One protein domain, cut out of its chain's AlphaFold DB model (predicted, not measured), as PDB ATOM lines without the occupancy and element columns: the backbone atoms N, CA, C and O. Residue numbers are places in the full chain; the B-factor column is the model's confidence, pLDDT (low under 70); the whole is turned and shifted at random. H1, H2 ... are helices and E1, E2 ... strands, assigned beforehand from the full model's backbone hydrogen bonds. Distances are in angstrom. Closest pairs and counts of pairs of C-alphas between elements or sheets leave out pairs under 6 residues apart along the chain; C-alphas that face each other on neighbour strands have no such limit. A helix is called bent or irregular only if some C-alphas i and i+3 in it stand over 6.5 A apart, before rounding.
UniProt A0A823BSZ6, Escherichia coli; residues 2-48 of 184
ATOM      1  N   PHE A   2     285.095 266.738 219.916       93.50
ATOM      2  CA  PHE A   2     286.089 267.511 219.169       93.50
ATOM      3  C   PHE A   2     285.921 267.228 217.677       93.50
ATOM      4  O   PHE A   2     285.560 266.113 217.303       93.50
ATOM      5  N   ILE A   3     286.140 268.238 216.842       94.81
ATOM      6  CA  ILE A   3     285.974 268.145 215.391       94.81
ATOM      7  C   ILE A   3     287.284 268.558 214.740       94.81
ATOM      8  O   ILE A   3     287.804 269.637 215.015       94.81
ATOM      9  N   VAL A   4     287.795 267.720 213.843       95.25
ATOM     10  CA  VAL A   4     288.908 268.087 212.970       95.25
ATOM     11  C   VAL A   4     288.359 268.285 211.566       95.25
ATOM     12  O   VAL A   4     287.876 267.345 210.940       95.25
ATOM     13  N   PHE A   5     288.433 269.513 211.065       94.94
ATOM     14  CA  PHE A   5     288.139 269.813 209.672       94.94
ATOM     15  C   PHE A   5     289.442 269.811 208.871       94.94
ATOM     16  O   PHE A   5     290.317 270.654 209.083       94.94
ATOM     17  N   LYS A   6     289.567 268.867 207.936       93.06
ATOM     18  CA  LYS A   6     290.708 268.761 207.022       93.06
ATOM     19  C   LYS A   6     290.312 269.264 205.635       93.06
ATOM     20  O   LYS A   6     289.533 268.606 204.949       93.06
ATOM     21  N   SER A   7     290.872 270.391 205.193       89.81
ATOM     22  CA  SER A   7     290.649 270.869 203.819       89.81
ATOM     23  C   SER A   7     291.423 270.025 202.799       89.81
ATOM     24  O   SER A   7     292.408 269.344 203.121       89.81
ATOM     25  N   HIS A   8     290.990 270.080 201.539       85.62
ATOM     26  CA  HIS A   8     291.694 269.438 200.438       85.62
ATOM     27  C   HIS A   8     292.826 270.348 199.916       85.62
ATOM     28  O   HIS A   8     292.555 271.492 199.548       85.62
ATOM     29  N   PRO A   9     294.077 269.861 199.790       79.62
ATOM     30  CA  PRO A   9     295.238 270.709 199.484       79.62
ATOM     31  C   PRO A   9     295.152 271.408 198.118       79.62
ATOM     32  O   PRO A   9     295.683 272.501 197.934       79.62
ATOM     33  N   TRP A  10     294.447 270.800 197.159       78.75
ATOM     34  CA  TRP A  10     294.275 271.354 195.812       78.75
ATOM     35  C   TRP A  10     293.274 272.505 195.717       78.75
ATOM     36  O   TRP A  10     293.148 273.102 194.650       78.75
ATOM     37  N   GLU A  11     292.549 272.843 196.787       78.94
ATOM     38  CA  GLU A  11     291.552 273.915 196.717       78.94
ATOM     39  C   GLU A  11     292.185 275.265 196.346       78.94
ATOM     40  O   GLU A  11     291.716 275.928 195.422       78.94
ATOM     41  N   ARG A  12     293.331 275.586 196.957       77.06
ATOM     42  CA  ARG A  12     294.126 276.796 196.678       77.06
ATOM     43  C   ARG A  12     294.633 276.878 195.234       77.06
ATOM     44  O   ARG A  12     294.953 277.962 194.760       77.06
ATOM     45  N   GLN A  13     294.715 275.743 194.544       77.88
ATOM     46  CA  GLN A  13     295.278 275.634 193.198       77.88
ATOM     47  C   GLN A  13     294.205 275.667 192.096       77.88
ATOM     48  O   GLN A  13     294.527 275.590 190.912       77.88
ATOM     49  N   LYS A  14     292.918 275.792 192.454       76.56
ATOM     50  CA  LYS A  14     291.832 275.898 191.473       76.56
ATOM     51  C   LYS A  14     291.910 277.231 190.722       76.56
ATOM     52  O   LYS A  14     291.738 278.297 191.312       76.56
ATOM     53  N   ASN A  15     292.094 277.158 189.401       70.19
ATOM     54  CA  ASN A  15     292.299 278.316 188.515       70.19
ATOM     55  C   ASN A  15     291.211 279.399 188.607       70.19
ATOM     56  O   ASN A  15     291.503 280.578 188.403       70.19
ATOM     57  N   ASN A  16     289.972 278.997 188.894       75.56
ATOM     58  CA  ASN A  16     288.786 279.852 188.945       75.56
ATOM     59  C   ASN A  16     288.532 280.506 190.314       75.56
ATOM     60  O   ASN A  16     287.808 281.492 190.367       75.56
ATOM     61  N   VAL A  17     289.097 279.970 191.402       73.94
ATOM     62  CA  VAL A  17     288.843 280.450 192.776       73.94
ATOM     63  C   VAL A  17     290.098 281.084 193.384       73.94
ATOM     64  O   VAL A  17     289.989 282.091 194.073       73.94
ATOM     65  N   ARG A  18     291.293 280.540 193.087       73.00
ATOM     66  CA  ARG A  18     292.616 281.018 193.553       73.00
ATOM     67  C   ARG A  18     292.730 281.247 195.073       73.00
ATOM     68  O   ARG A  18     293.637 281.938 195.527       73.00
ATOM     69  N   SER A  19     291.835 280.654 195.856       80.56
ATOM     70  CA  SER A  19     291.810 280.695 197.318       80.56
ATOM     71  C   SER A  19     291.266 279.379 197.878       80.56
ATOM     72  O   SER A  19     290.699 278.564 197.144       80.56
ATOM     73  N   ALA A  20     291.441 279.159 199.181       83.56
ATOM     74  CA  ALA A  20     290.880 278.011 199.890       83.56
ATOM     75  C   ALA A  20     289.433 278.306 200.324       83.56
ATOM     76  O   ALA A  20     289.138 278.328 201.515       83.56
ATOM     77  N   LEU A  21     288.534 278.577 199.371       87.81
ATOM     78  CA  LEU A  21     287.192 279.107 199.654       87.81
ATOM     79  C   LEU A  21     286.436 278.334 200.748       87.81
ATOM     80  O   LEU A  21     285.841 278.956 201.627       87.81
ATOM     81  N   THR A  22     286.452 277.001 200.717       89.12
ATOM     82  CA  THR A  22     285.790 276.167 201.730       89.12
ATOM     83  C   THR A  22     286.437 276.361 203.091       89.12
ATOM     84  O   THR A  22     285.730 276.599 204.066       89.12
ATOM     85  N   LEU A  23     287.769 276.303 203.175       89.94
ATOM     86  CA  LEU A  23     288.483 276.560 204.425       89.94
ATOM     87  C   LEU A  23     288.163 277.955 204.974       89.94
ATOM     88  O   LEU A  23     287.864 278.082 206.160       89.94
ATOM     89  N   ASP A  24     288.192 278.979 204.121       90.88
ATOM     90  CA  ASP A  24     287.930 280.366 204.502       90.88
ATOM     91  C   ASP A  24     286.504 280.512 205.049       90.88
ATOM     92  O   ASP A  24     286.307 281.048 206.142       90.88
ATOM     93  N   LYS A  25     285.510 279.942 204.355       93.31
ATOM     94  CA  LYS A  25     284.101 279.960 204.777       93.31
ATOM     95  C   LYS A  25     283.862 279.199 206.076       93.31
ATOM     96  O   LYS A  25     283.108 279.663 206.931       93.31
ATOM     97  N   ILE A  26     284.514 278.054 206.255       93.25
ATOM     98  CA  ILE A  26     284.431 277.280 207.497       93.25
ATOM     99  C   ILE A  26     285.102 278.038 208.646       93.25
ATOM    100  O   ILE A  26     284.545 278.099 209.740       93.25
ATOM    101  N   ASN A  27     286.245 278.682 208.409       93.88
ATOM    102  CA  ASN A  27     286.929 279.502 209.407       93.88
ATOM    103  C   ASN A  27     286.086 280.718 209.830       93.88
ATOM    104  O   ASN A  27     285.971 281.004 211.021       93.88
ATOM    105  N   GLU A  28     285.457 281.411 208.877       95.25
ATOM    106  CA  GLU A  28     284.487 282.482 209.147       95.25
ATOM    107  C   GLU A  28     283.320 281.975 210.003       95.25
ATOM    108  O   GLU A  28     282.986 282.584 211.022       95.25
ATOM    109  N   HIS A  29     282.736 280.830 209.634       95.12
ATOM    110  CA  HIS A  29     281.644 280.231 210.393       95.12
ATOM    111  C   HIS A  29     282.072 279.889 211.825       95.12
ATOM    112  O   HIS A  29     281.382 280.257 212.772       95.12
ATOM    113  N   ILE A  30     283.235 279.266 212.011       94.94
ATOM    114  CA  ILE A  30     283.750 278.891 213.335       94.94
ATOM    115  C   ILE A  30     283.994 280.123 214.209       94.94
ATOM    116  O   ILE A  30     283.657 280.099 215.392       94.94
ATOM    117  N   LYS A  31     284.504 281.221 213.638       94.38
ATOM    118  CA  LYS A  31     284.674 282.501 214.349       94.38
ATOM    119  C   LYS A  31     283.350 283.130 214.783       94.38
ATOM    120  O   LYS A  31     283.340 283.879 215.752       94.38
ATOM    121  N   SER A  32     282.250 282.835 214.087       96.44
ATOM    122  CA  SER A  32     280.910 283.303 214.470       96.44
ATOM    123  C   SER A  32     280.283 282.503 215.623       96.44
ATOM    124  O   SER A  32     279.289 282.938 216.205       96.44
ATOM    125  N   LEU A  33     280.845 281.340 215.971       95.44
ATOM    126  CA  LEU A  33     280.363 280.512 217.074       95.44
ATOM    127  C   LEU A  33     280.847 281.044 218.432       95.44
ATOM    128  O   LEU A  33     281.876 281.704 218.547       95.44
ATOM    129  N   SER A  34     280.131 280.682 219.499       96.38
ATOM    130  CA  SER A  34     280.571 280.915 220.882       96.38
ATOM    131  C   SER A  34     281.940 280.283 221.162       96.38
ATOM    132  O   SER A  34     282.221 279.200 220.645       96.38
ATOM    133  N   LEU A  35     282.725 280.875 222.070       93.19
ATOM    134  CA  LEU A  35     284.081 280.423 222.430       93.19
ATOM    135  C   LEU A  35     284.167 278.920 222.784       93.19
ATOM    136  O   LEU A  35     285.084 278.222 222.356       93.19
ATOM    137  N   ASP A  36     283.176 278.396 223.513       94.19
ATOM    138  CA  ASP A  36     283.078 276.960 223.833       94.19
ATOM    139  C   ASP A  36     283.000 276.071 222.580       94.19
ATOM    140  O   ASP A  36     283.597 275.001 222.506       94.19
ATOM    141  N   LYS A  37     282.251 276.506 221.565       94.00
ATOM    142  CA  LYS A  37     282.045 275.728 220.341       94.00
ATOM    143  C   LYS A  37     283.254 275.831 219.423       94.00
ATOM    144  O   LYS A  37     283.682 274.814 218.887       94.00
ATOM    145  N   SER A  38     283.805 277.032 219.258       94.50
ATOM    146  CA  SER A  38     284.948 277.258 218.372       94.50
ATOM    147  C   SER A  38     286.222 276.582 218.884       94.50
ATOM    148  O   SER A  38     286.942 275.986 218.089       94.50
ATOM    149  N   SER A  39     286.451 276.560 220.202       94.44
ATOM    150  CA  SER A  39     287.607 275.877 220.817       94.44
ATOM    151  C   SER A  39     287.622 274.352 220.635       94.44
ATOM    152  O   SER A  39     288.661 273.721 220.821       94.44
ATOM    153  N   ARG A  40     286.497 273.748 220.233       95.31
ATOM    154  CA  ARG A  40     286.388 272.307 219.949       95.31
ATOM    155  C   ARG A  40     286.660 271.943 218.491       95.31
ATOM    156  O   ARG A  40     286.588 270.757 218.160       95.31
ATOM    157  N   VAL A  41     286.946 272.919 217.628       95.88
ATOM    158  CA  VAL A  41     287.187 272.692 216.199       95.88
ATOM    159  C   VAL A  41     288.635 273.009 215.840       95.88
ATOM    160  O   VAL A  41     289.096 274.135 216.000       95.88
ATOM    161  N   LEU A  42     289.339 272.021 215.295       93.81
ATOM    162  CA  LEU A  42     290.660 272.184 214.699       93.81
ATOM    163  C   LEU A  42     290.521 272.228 213.176       93.81
ATOM    164  O   LEU A  42     290.074 271.254 212.572       93.81
ATOM    165  N   LEU A  43     290.939 273.325 212.543       92.81
ATOM    166  CA  LEU A  43     291.084 273.384 211.087       92.81
ATOM    167  C   LEU A  43     292.525 273.056 210.714       92.81
ATOM    168  O   LEU A  43     293.464 273.611 211.282       92.81
ATOM    169  N   THR A  44     292.703 272.188 209.728       90.12
ATOM    170  CA  THR A  44     294.027 271.819 209.234       90.12
ATOM    171  C   THR A  44     294.010 271.589 207.728       90.12
ATOM    172  O   THR A  44     293.035 271.101 207.163       90.12
ATOM    173  N   GLU A  45     295.109 271.928 207.061       85.31
ATOM    174  CA  GLU A  45     295.313 271.646 205.633       85.31
ATOM    175  C   GLU A  45     296.499 270.712 205.396       85.31
ATOM    176  O   GLU A  45     296.498 269.932 204.445       85.31
ATOM    177  N   HIS A  46     297.502 270.756 206.274       82.50
ATOM    178  CA  HIS A  46     298.814 270.138 206.075       82.50
ATOM    179  C   HIS A  46     299.074 268.999 207.062       82.50
ATOM    180  O   HIS A  46     300.172 268.852 207.587       82.50
ATOM    181  N   PHE A  47     298.049 268.191 207.324       86.75
ATOM    182  CA  PHE A  47     298.181 266.966 208.104       86.75
ATOM    183  C   PHE A  47     298.134 265.724 207.222       86.75
ATOM    184  O   PHE A  47     297.376 265.667 206.250       86.75
ATOM    185  N   ASN A  48     298.920 264.721 207.609       89.12
ATOM    186  CA  ASN A  48     298.840 263.386 207.041       89.12
ATOM    187  C   ASN A  48     297.459 262.778 207.356       89.12
ATOM    188  O   ASN A  48     297.017 262.770 208.506       89.12
TER     189      ASN A  48
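AT A GLANCE: This is residues 2 to 48 of the 184 residues of a protein of Escherichia coli (UniProt A0A823BSZ6). A ribbon of two parallel strands, E1 and E2, makes one long side of a flat, elongated loop, and helix H2 makes the other long side, running back over the length of the ribbon. The short helices H1 and H3 make the two ends, and residues 13 to 18, of which 13 belongs to H1, stick out at the H1 end. The printed part has 47 residues, with three named helices and two named strands in the order E1, H1, H2, H3, E2; the class is mixed, helices and strands, and the sheet's order is E1, E2, parallel. The whole is only just loose, close to compact, with a radius of gyration of the C-alphas of 11.7 A, and it is only just flat, with spans of 36 by 24 by 9 A.

HOW THE PARTS SIT: Strands E1, residues 3 to 6, and E2, residues 41 to 44, are parallel neighbours with 17 degrees between their directions. The C-alphas of Ile 3 and Val 41, which face each other, are 4.8 A apart. N 5 and O 42 are within hydrogen-bond range at 2.8 A, and so are N 44 and O 5 at 2.9 A. Helix H2, residues 21 to 32, has its closest C-alpha to E2 at Asn 27, 7.6 A from that of Leu 43, while E1 and H2 are apart. Helix H1, residues 9 to 13, only just touches H2, with 3 pairs of C-alphas within 8 A; the closest are those of Glu 11 and Leu 21, 7.4 A apart, and H2 touches H1 with residues 21 to 22 alone. Helix H3, residues 35 to 38, and H2 touch only at the corner by their link, and only just, with 3 pairs of C-alphas within 8 A. Their closest C-alphas are those of Ile 30 and Ser 38, 5.4 A apart, and H2 touches H3, only at the corner, with residues 30 to 31 alone. H1 is apart from H3 and from E2. E1, the three helices and E2 form a strand-helix-strand unit, two parallel neighbour strands with helices between them along the chain. In H2 every O i to N i+4 pair is within hydrogen-bond range; in H1 it is 0 of 1, with 1 of 2 O i to N i+3 pairs within range, and H3 is too short for an O i to N i+4 pair.

IN THESE COORDINATES: E1 begins at C-alpha 3, (285.974, 268.145, 215.391), and is 9.6 A long from first to last C-alpha; E2 is 9.8 A long and ends at C-alpha 44, (294.027, 271.819, 209.234). H2 begins at C-alpha 21, (287.192, 279.107, 199.654), and is 16.6 A long. H1 is 8.0 A long and only just irregular: C-alphas 9 and 12 are 6.8 A apart. H3 is 5.2 A long.

THE WHOLE: The two C-alphas farthest apart, those of Asn 15 and Asp 36, are 36.5 A apart. The printed part has no cut. The links E1 to H1, H2 to H3 and H3 to E2 are tight, and H1 to H2, with 7 residues, is short. The mean pLDDT of the printed part is 88.5, that of H1 is 78, and no printed residue is under 70.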